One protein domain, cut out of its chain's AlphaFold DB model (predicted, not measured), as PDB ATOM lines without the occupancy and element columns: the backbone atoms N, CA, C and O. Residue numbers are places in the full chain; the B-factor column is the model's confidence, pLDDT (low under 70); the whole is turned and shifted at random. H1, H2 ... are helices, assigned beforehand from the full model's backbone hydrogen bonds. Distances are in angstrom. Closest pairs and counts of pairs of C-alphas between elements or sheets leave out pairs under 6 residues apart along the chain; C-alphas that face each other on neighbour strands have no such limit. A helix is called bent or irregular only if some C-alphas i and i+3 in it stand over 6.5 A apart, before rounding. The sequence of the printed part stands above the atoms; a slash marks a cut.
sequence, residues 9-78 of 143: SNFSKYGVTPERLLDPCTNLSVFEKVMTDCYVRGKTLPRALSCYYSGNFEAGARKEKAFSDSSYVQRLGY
ATOM      1  N   SER A   9       2.742 -40.345  12.354       91.62
ATOM      2  CA  SER A   9       2.632 -40.478  10.892       91.62
ATOM      3  C   SER A   9       3.978 -40.375  10.161       91.62
ATOM      4  O   SER A   9       4.137 -40.956   9.092       91.62
ATOM      5  N   ASN A  10       4.975 -39.704  10.747       92.56
ATOM      6  CA  ASN A  10       6.309 -39.574  10.159       92.56
ATOM      7  C   ASN A  10       7.219 -40.789  10.425       92.56
ATOM      8  O   ASN A  10       8.303 -40.871   9.858       92.56
ATOM      9  N   PHE A  11       6.816 -41.741  11.269       94.50
ATOM     10  CA  PHE A  11       7.734 -42.765  11.784       94.50
ATOM     11  C   PHE A  11       8.199 -43.724  10.697       94.50
ATOM     12  O   PHE A  11       9.396 -43.944  10.537       94.50
ATOM     13  N   SER A  12       7.256 -44.226   9.896       95.06
ATOM     14  CA  SER A  12       7.566 -45.099   8.763       95.06
ATOM     15  C   SER A  12       8.431 -44.381   7.721       95.06
ATOM     16  O   SER A  12       9.403 -44.957   7.244       95.06
ATOM     17  N   LYS A  13       8.153 -43.098   7.447       94.38
ATOM     18  CA  LYS A  13       8.913 -42.288   6.478       94.38
ATOM     19  C   LYS A  13      10.392 -42.144   6.852       94.38
ATOM     20  O   LYS A  13      11.232 -42.112   5.961       94.38
ATOM     21  N   TYR A  14      10.707 -42.043   8.144       95.00
ATOM     22  CA  TYR A  14      12.082 -41.852   8.620       95.00
ATOM     23  C   TYR A  14      12.691 -43.092   9.285       95.00
ATOM     24  O   TYR A  14      13.791 -42.997   9.822       95.00
ATOM     25  N   GLY A  15      12.008 -44.240   9.242       95.38
ATOM     26  CA  GLY A  15      12.509 -45.500   9.796       95.38
ATOM     27  C   GLY A  15      12.769 -45.449  11.302       95.38
ATOM     28  O   GLY A  15      13.780 -45.969  11.767       95.38
ATOM     29  N   VAL A  16      11.893 -44.791  12.069       96.19
ATOM     30  CA  VAL A  16      12.062 -44.603  13.521       96.19
ATOM     31  C   VAL A  16      10.932 -45.224  14.329       96.19
ATOM     32  O   VAL A  16       9.792 -45.299  13.876       96.19
ATOM     33  N   THR A  17      11.243 -45.628  15.559       96.00
ATOM     34  CA  THR A  17      10.266 -46.107  16.547       96.00
ATOM     35  C   THR A  17      10.013 -45.035  17.618       96.00
ATOM     36  O   THR A  17      10.827 -44.113  17.761       96.00
ATOM     37  N   PRO A  18       8.905 -45.114  18.382       93.81
ATOM     38  CA  PRO A  18       8.653 -44.191  19.487       93.81
ATOM     39  C   PRO A  18       9.819 -44.110  20.483       93.81
ATOM     40  O   PRO A  18      10.189 -43.013  20.891       93.81
ATOM     41  N   GLU A  19      10.426 -45.249  20.823       95.31
ATOM     42  CA  GLU A  19      11.510 -45.367  21.807       95.31
ATOM     43  C   GLU A  19      12.763 -44.644  21.313       95.31
ATOM     44  O   GLU A  19      13.376 -43.869  22.045       95.31
ATOM     45  N   ARG A  20      13.104 -44.814  20.029       95.00
ATOM     46  CA  ARG A  20      14.224 -44.102  19.394       95.00
ATOM     47  C   ARG A  20      14.001 -42.595  19.346       95.00
ATOM     48  O   ARG A  20      14.966 -41.846  19.369       95.00
ATOM     49  N   LEU A  21      12.754 -42.133  19.305       96.19
ATOM     50  CA  LEU A  21      12.443 -40.704  19.339       96.19
ATOM     51  C   LEU A  21      12.481 -40.097  20.745       96.19
ATOM     52  O   LEU A  21      12.331 -38.881  20.853       96.19
ATOM     53  N   LEU A  22      12.681 -40.888  21.802       95.69
ATOM     54  CA  LEU A  22      12.991 -40.362  23.134       95.69
ATOM     55  C   LEU A  22      14.477 -40.004  23.281       95.69
ATOM     56  O   LEU A  22      14.801 -39.153  24.105       95.69
ATOM     57  N   ASP A  23      15.360 -40.580  22.456       95.88
ATOM     58  CA  ASP A  23      16.760 -40.160  22.363       95.88
ATOM     59  C   ASP A  23      16.855 -38.738  21.765       95.88
ATOM     60  O   ASP A  23      16.389 -38.520  20.638       95.88
ATOM     61  N   PRO A  24      17.451 -37.758  22.472       95.88
ATOM     62  CA  PRO A  24      17.504 -36.368  22.020       95.88
ATOM     63  C   PRO A  24      18.161 -36.185  20.650       95.88
ATOM     64  O   PRO A  24      17.653 -35.427  19.821       95.88
ATOM     65  N   CYS A  25      19.264 -36.892  20.391       96.69
ATOM     66  CA  CYS A  25      20.028 -36.751  19.151       96.69
ATOM     67  C   CYS A  25      19.230 -37.269  17.951       96.69
ATOM     68  O   CYS A  25      19.116 -36.593  16.924       96.69
ATOM     69  N   THR A  26      18.619 -38.443  18.099       96.94
ATOM     70  CA  THR A  26      17.744 -39.037  17.090       96.94
ATOM     71  C   THR A  26      16.518 -38.156  16.859       96.94
ATOM     72  O   THR A  26      16.160 -37.893  15.712       96.94
ATOM     73  N   ASN A  27      15.900 -37.641  17.926       97.69
ATOM     74  CA  ASN A  27      14.737 -36.764  17.827       97.69
ATOM     75  C   ASN A  27      15.049 -35.488  17.028       97.69
ATOM     76  O   ASN A  27      14.330 -35.169  16.081       97.69
ATOM     77  N   LEU A  28      16.152 -34.804  17.348       97.69
ATOM     78  CA  LEU A  28      16.585 -33.595  16.640       97.69
ATOM     79  C   LEU A  28      16.945 -33.877  15.175       97.69
ATOM     80  O   LEU A  28      16.526 -33.132  14.291       97.69
ATOM     81  N   SER A  29      17.635 -34.988  14.903       97.62
ATOM     82  CA  SER A  29      18.008 -35.389  13.537       97.62
ATOM     83  C   SER A  29      16.785 -35.679  12.657       97.62
ATOM     84  O   SER A  29      16.766 -35.380  11.464       97.62
ATOM     85  N   VAL A  30      15.737 -36.284  13.222       97.81
ATOM     86  CA  VAL A  30      14.486 -36.546  12.494       97.81
ATOM     87  C   VAL A  30      13.693 -35.257  12.313       97.81
ATOM     88  O   VAL A  30      13.159 -35.018  11.230       97.81
ATOM     89  N   PHE A  31      13.639 -34.411  13.343       97.44
ATOM     90  CA  PHE A  31      12.997 -33.102  13.266       97.44
ATOM     91  C   PHE A  31      13.572 -32.256  12.128       97.44
ATOM     92  O   PHE A  31      12.802 -31.727  11.328       97.44
ATOM     93  N   GLU A  32      14.902 -32.178  12.026       97.62
ATOM     94  CA  GLU A  32      15.596 -31.462  10.953       97.62
ATOM     95  C   GLU A  32      15.104 -31.925   9.577       97.62
ATOM     96  O   GLU A  32      14.711 -31.105   8.748       97.62
ATOM     97  N   LYS A  33      15.048 -33.243   9.355       97.75
ATOM     98  CA  LYS A  33      14.595 -33.831   8.086       97.75
ATOM     99  C   LYS A  33      13.135 -33.490   7.784       97.75
ATOM    100  O   LYS A  33      12.829 -33.073   6.670       97.75
ATOM    101  N   VAL A  34      12.239 -33.625   8.768       97.12
ATOM    102  CA  VAL A  34      10.806 -33.307   8.608       97.12
ATOM    103  C   VAL A  34      10.619 -31.828   8.278       97.12
ATOM    104  O   VAL A  34       9.911 -31.489   7.329       97.12
ATOM    105  N   MET A  35      11.256 -30.946   9.048       97.06
ATOM    106  CA  MET A  35      11.125 -29.503   8.874       97.06
ATOM    107  C   MET A  35      11.711 -29.053   7.533       97.06
ATOM    108  O   MET A  35      11.087 -28.262   6.826       97.06
ATOM    109  N   THR A  36      12.863 -29.604   7.143       97.94
ATOM    110  CA  THR A  36      13.512 -29.305   5.861       97.94
ATOM    111  C   THR A  36      12.653 -29.757   4.682       97.94
ATOM    112  O   THR A  36      12.441 -28.969   3.764       97.94
ATOM    113  N   ASP A  37      12.077 -30.963   4.715       97.44
ATOM    114  CA  ASP A  37      11.146 -31.441   3.678       97.44
ATOM    115  C   ASP A  37       9.925 -30.514   3.541       97.44
ATOM    116  O   ASP A  37       9.584 -30.057   2.444       97.44
ATOM    117  N   CYS A  38       9.300 -30.168   4.670       97.62
ATOM    118  CA  CYS A  38       8.177 -29.236   4.703       97.62
ATOM    119  C   CYS A  38       8.556 -27.850   4.162       97.62
ATOM    120  O   CYS A  38       7.755 -27.236   3.455       97.62
ATOM    121  N   TYR A  39       9.762 -27.357   4.445       98.12
ATOM    122  CA  TYR A  39      10.233 -26.068   3.946       98.12
ATOM    123  C   TYR A  39      10.552 -26.100   2.450       98.12
ATOM    124  O   TYR A  39      10.076 -25.245   1.705       98.12
ATOM    125  N   VAL A  40      11.276 -27.114   1.971       98.31
ATOM    126  CA  VAL A  40      11.625 -27.269   0.549       98.31
ATOM    127  C   VAL A  40      10.373 -27.343  -0.324       98.31
ATOM    128  O   VAL A  40      10.337 -26.745  -1.406       98.31
ATOM    129  N   ARG A  41       9.324 -28.024   0.147       97.88
ATOM    130  CA  ARG A  41       8.037 -28.126  -0.556       97.88
ATOM    131  C   ARG A  41       7.141 -26.904  -0.345       97.88
ATOM    132  O   ARG A  41       6.481 -26.462  -1.279       97.88
ATOM    133  N   GLY A  42       7.110 -26.369   0.872       96.88
ATOM    134  CA  GLY A  42       6.237 -25.269   1.284       96.88
ATOM    135  C   GLY A  42       6.759 -23.875   0.935       96.88
ATOM    136  O   GLY A  42       5.979 -22.930   0.975       96.88
ATOM    137  N   LYS A  43       8.045 -23.740   0.591       97.06
ATOM    138  CA  LYS A  43       8.770 -22.525   0.156       97.06
ATOM    139  C   LYS A  43       8.858 -21.370   1.152       97.06
ATOM    140  O   LYS A  43       9.704 -20.500   0.995       97.06
ATOM    141  N   THR A  44       8.014 -21.345   2.175       96.00
ATOM    142  CA  THR A  44       8.005 -20.306   3.208       96.00
ATOM    143  C   THR A  44       7.957 -20.946   4.585       96.00
ATOM    144  O   THR A  44       7.412 -22.039   4.758       96.00
ATOM    145  N   LEU A  45       8.506 -20.253   5.582       95.06
ATOM    146  CA  LEU A  45       8.546 -20.757   6.952       95.06
ATOM    147  C   LEU A  45       7.141 -20.953   7.563       95.06
ATOM    148  O   LEU A  45       6.916 -22.018   8.132       95.06
ATOM    149  N   PRO A  46       6.147 -20.056   7.376       95.81
ATOM    150  CA  PRO A  46       4.779 -20.302   7.850       95.81
ATOM    151  C   PRO A  46       4.155 -21.577   7.267       95.81
ATOM    152  O   PRO A  46       3.564 -22.372   7.999       95.81
ATOM    153  N   ARG A  47       4.337 -21.820   5.962       97.19
ATOM    154  CA  ARG A  47       3.844 -23.040   5.300       97.19
ATOM    155  C   ARG A  47       4.576 -24.283   5.796       97.19
ATOM    156  O   ARG A  47       3.946 -25.324   5.979       97.19
ATOM    157  N   ALA A  48       5.882 -24.181   6.044       97.56
ATOM    158  CA  ALA A  48       6.673 -25.267   6.615       97.56
ATOM    159  C   ALA A  48       6.192 -25.638   8.023       97.56
ATOM    160  O   ALA A  48       5.985 -26.813   8.306       97.56
ATOM    161  N   LEU A  49       5.926 -24.640   8.871       95.81
ATOM    162  CA  LEU A  49       5.398 -24.827  10.223       95.81
ATOM    163  C   LEU A  49       3.991 -25.439  10.198       95.81
ATOM    164  O   LEU A  49       3.716 -26.381  10.938       95.81
ATOM    165  N   SER A  50       3.121 -24.974   9.298       96.56
ATOM    166  CA  SER A  50       1.805 -25.585   9.071       96.56
ATOM    167  C   SER A  50       1.913 -27.062   8.658       96.56
ATOM    168  O   SER A  50       1.207 -27.919   9.198       96.56
ATOM    169  N   CYS A  51       2.827 -27.366   7.731       96.69
ATOM    170  CA  CYS A  51       3.118 -28.726   7.283       96.69
ATOM    171  C   CYS A  51       3.681 -29.594   8.413       96.69
ATOM    172  O   CYS A  51       3.243 -30.728   8.573       96.69
ATOM    173  N   TYR A  52       4.579 -29.064   9.245       95.75
ATOM    174  CA  TYR A  52       5.120 -29.789  10.396       95.75
ATOM    175  C   TYR A  52       4.021 -30.174  11.395       95.75
ATOM    176  O   TYR A  52       3.987 -31.295  11.896       95.75
ATOM    177  N   TYR A  53       3.089 -29.251  11.644       93.81
ATOM    178  CA  TYR A  53       1.977 -29.446  12.568       93.81
ATOM    179  C   TYR A  53       0.933 -30.457  12.071       93.81
ATOM    180  O   TYR A  53       0.471 -31.294  12.843       93.81
ATOM    181  N   SER A  54       0.556 -30.384  10.790       93.25
ATOM    182  CA  SER A  54      -0.649 -31.061  10.273       93.25
ATOM    183  C   SER A  54      -0.446 -31.898   9.007       93.25
ATOM    184  O   SER A  54      -1.375 -32.557   8.549       93.25
ATOM    185  N   GLY A  55       0.730 -31.836   8.384       94.50
ATOM    186  CA  GLY A  55       0.984 -32.376   7.045       94.50
ATOM    187  C   GLY A  55       0.399 -31.538   5.898       94.50
ATOM    188  O   GLY A  55       0.600 -31.878   4.734       94.50
ATOM    189  N   ASN A  56      -0.300 -30.435   6.194       96.19
ATOM    190  CA  ASN A  56      -0.919 -29.551   5.208       96.19
ATOM    191  C   ASN A  56      -0.314 -28.140   5.268       96.19
ATOM    192  O   ASN A  56      -0.096 -27.593   6.347       96.19
ATOM    193  N   PHE A  57      -0.066 -27.520   4.113       97.38
ATOM    194  CA  PHE A  57       0.598 -26.210   4.049       97.38
ATOM    195  C   PHE A  57      -0.260 -25.025   4.512       97.38
ATOM    196  O   PHE A  57       0.307 -23.984   4.821       97.38
ATOM    197  N   GLU A  58      -1.585 -25.180   4.582       96.62
ATOM    198  CA  GLU A  58      -2.528 -24.100   4.914       96.62
ATOM    199  C   GLU A  58      -3.241 -24.300   6.250       96.62
ATOM    200  O   GLU A  58      -3.720 -23.340   6.850       96.62
ATOM    201  N   ALA A  59      -3.375 -25.543   6.720       95.69
ATOM    202  CA  ALA A  59      -4.207 -25.843   7.884       95.69
ATOM    203  C   ALA A  59      -3.757 -25.093   9.149       95.69
ATOM    204  O   ALA A  59      -4.598 -24.590   9.885       95.69
ATOM    205  N   GLY A  60      -2.450 -24.929   9.357       94.50
ATOM    206  CA  GLY A  60      -1.878 -24.172  10.468       94.50
ATOM    207  C   GLY A  60      -2.095 -22.658  10.382       94.50
ATOM    208  O   GLY A  60      -1.907 -21.973  11.384       94.50
ATOM    209  N   ALA A  61      -2.506 -22.129   9.224       94.69
ATOM    210  CA  ALA A  61      -2.931 -20.737   9.074       94.69
ATOM    211  C   ALA A  61      -4.415 -20.529   9.419       94.69
ATOM    212  O   ALA A  61      -4.839 -19.396   9.651       94.69
ATOM    213  N   ARG A  62      -5.209 -21.603   9.493       95.81
ATOM    214  CA  ARG A  62      -6.627 -21.526   9.856       95.81
ATOM    215  C   ARG A  62      -6.776 -21.303  11.356       95.81
ATOM    216  O   ARG A  62      -6.009 -21.832  12.155       95.81
ATOM    217  N   LYS A  63      -7.775 -20.505  11.725       94.81
ATOM    218  CA  LYS A  63      -8.125 -20.247  13.122       94.81
ATOM    219  C   LYS A  63      -8.758 -21.476  13.752       94.81
ATOM    220  O   LYS A  63      -9.552 -22.171  13.116       94.81
ATOM    221  N   GLU A  64      -8.438 -21.699  15.015       93.62
ATOM    222  CA  GLU A  64      -8.927 -22.835  15.778       93.62
ATOM    223  C   GLU A  64      -9.749 -22.336  16.970       93.62
ATOM    224  O   GLU A  64      -9.224 -21.669  17.863       93.62
ATOM    225  N   LYS A  65     -11.040 -22.693  17.020       94.56
ATOM    226  CA  LYS A  65     -11.953 -22.271  18.102       94.56
ATOM    227  C   LYS A  65     -11.461 -22.690  19.490       94.56
ATOM    228  O   LYS A  65     -11.626 -21.954  20.454       94.56
ATOM    229  N   ALA A  66     -10.814 -23.854  19.579       94.19
ATOM    230  CA  ALA A  66     -10.238 -24.376  20.819       94.19
ATOM    231  C   ALA A  66      -9.077 -23.521  21.368       94.19
ATOM    232  O   ALA A  66      -8.713 -23.665  22.530       94.19
ATOM    233  N   PHE A  67      -8.509 -22.627  20.554       90.56
ATOM    234  CA  PHE A  67      -7.366 -21.787  20.907       90.56
ATOM    235  C   PHE A  67      -7.695 -20.301  20.749       90.56
ATOM    236  O   PHE A  67      -6.915 -19.549  20.159       90.56
ATOM    237  N   SER A  68      -8.860 -19.881  21.250       92.44
ATOM    238  CA  SER A  68      -9.296 -18.475  21.246       92.44
ATOM    239  C   SER A  68      -9.252 -17.837  19.849       92.44
ATOM    240  O   SER A  68      -8.792 -16.708  19.690       92.44
ATOM    241  N   ASP A  69      -9.659 -18.593  18.825       92.06
ATOM    242  CA  ASP A  69      -9.636 -18.185  17.413       92.06
ATOM    243  C   ASP A  69      -8.252 -17.741  16.898       92.06
ATOM    244  O   ASP A  69      -8.144 -17.001  15.912       92.06
ATOM    245  N   SER A  70      -7.175 -18.219  17.528       91.50
ATOM    246  CA  SER A  70      -5.813 -18.105  17.004       91.50
ATOM    247  C   SER A  70      -5.509 -19.244  16.033       91.50
ATOM    248  O   SER A  70      -6.004 -20.363  16.186       91.50
ATOM    249  N   SER A  71      -4.677 -18.973  15.029       94.81
ATOM    250  CA  SER A  71      -4.090 -20.029  14.202       94.81
ATOM    251  C   SER A  71      -2.786 -20.544  14.809       94.81
ATOM    252  O   SER A  71      -2.119 -19.848  15.582       94.81
ATOM    253  N   TYR A  72      -2.385 -21.759  14.445       93.94
ATOM    254  CA  TYR A  72      -1.124 -22.346  14.898       93.94
ATOM    255  C   TYR A  72       0.089 -21.462  14.562       93.94
ATOM    256  O   TYR A  72       0.910 -21.175  15.432       93.94
ATOM    257  N   VAL A  73       0.177 -20.960  13.325       93.81
ATOM    258  CA  VAL A  73       1.280 -20.073  12.909       93.81
ATOM    259  C   VAL A  73       1.265 -18.741  13.665       93.81
ATOM    260  O   VAL A  73       2.326 -18.207  13.984       93.81
ATOM    261  N   GLN A  74       0.082 -18.240  14.037       90.94
ATOM    262  CA  GLN A  74      -0.052 -17.038  14.856       90.94
ATOM    263  C   GLN A  74       0.501 -17.258  16.268       90.94
ATOM    264  O   GLN A  74       1.221 -16.401  16.778       90.94
ATOM    265  N   ARG A  75       0.218 -18.415  16.883       90.25
ATOM    266  CA  ARG A  75       0.766 -18.781  18.203       90.25
ATOM    267  C   ARG A  75       2.293 -18.921  18.191       90.25
ATOM    268  O   ARG A  75       2.924 -18.715  19.220       90.25
ATOM    269  N   LEU A  76       2.885 -19.206  17.030       88.56
ATOM    270  CA  LEU A  76       4.337 -19.211  16.814       88.56
ATOM    271  C   LEU A  76       4.943 -17.817  16.559       88.56
ATOM    272  O   LEU A  76       6.150 -17.712  16.360       88.56
ATOM    273  N   GLY A  77       4.133 -16.754  16.555       86.12
ATOM    274  CA  GLY A  77       4.597 -15.377  16.372       86.12
ATOM    275  C   GLY A  77       4.487 -14.839  14.943       86.12
ATOM    276  O   GLY A  77       4.893 -13.705  14.705       86.12
ATOM    277  N   TYR A  78       3.903 -15.588  13.999       85.19
ATOM    278  CA  TYR A  78       3.608 -15.089  12.648       85.19
ATOM    279  C   TYR A  78       2.256 -14.377  12.622       85.19
ATOM    280  O   TYR A  78       1.244 -14.912  12.169       85.19
TER     281      TYR A  78
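Overview. This is residues 9 to 78 of the 143 residues of the protein "SLT domain-containing protein" of Pseudomonas syringae pv. syringae (UniProt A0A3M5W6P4). Long H2 and shorter H3 meet near their ends as a V, with H1 crosswise near H2 and little H4 packed on H3. The printed part has 70 residues, with four named helices, H1 to H4 in order, and no named strand: all helix. It is only just loose, close to compact (radius of gyration of the C-alphas 13.3 A), spanning 35 by 26 by 19 A.

Along the chain. Find C-alpha 9 at (2.632, -40.478, 10.892), where H1, residues 9 to 14, begins; it is irregular, C-alphas 9 and 12 being 7.1 A apart. H2, residues 24 to 42, runs 26.1 A; H3, 45 to 54, 14.2 A. H4, 72 to 75, ends at (0.766, -18.781, 18.203).

Arrangement. H1 is close to but not clearly touching H2, about perpendicular at 79 degrees; look at C-alphas 14 and 30, the closest, 7.0 A. H2, with residues 34 to 42 alone, touches H3 at a steep tilt of 63 degrees, opposite ways; closest are C-alphas 39 and 48, 4.5 A. H3 touches H4, closest at C-alphas 46 and 73, 6.2 A. Every O i to N i+4 pair is within hydrogen-bond range in H2 and H3, 1 of 2 in H1; H4 is too short for one.

Size, cuts and confidence. The farthest C-alphas, 15 and 68, are 36.6 A apart. The link from H3 to H4 is long. The printed part has no cut, and no printed residue is under 70 in pLDDT.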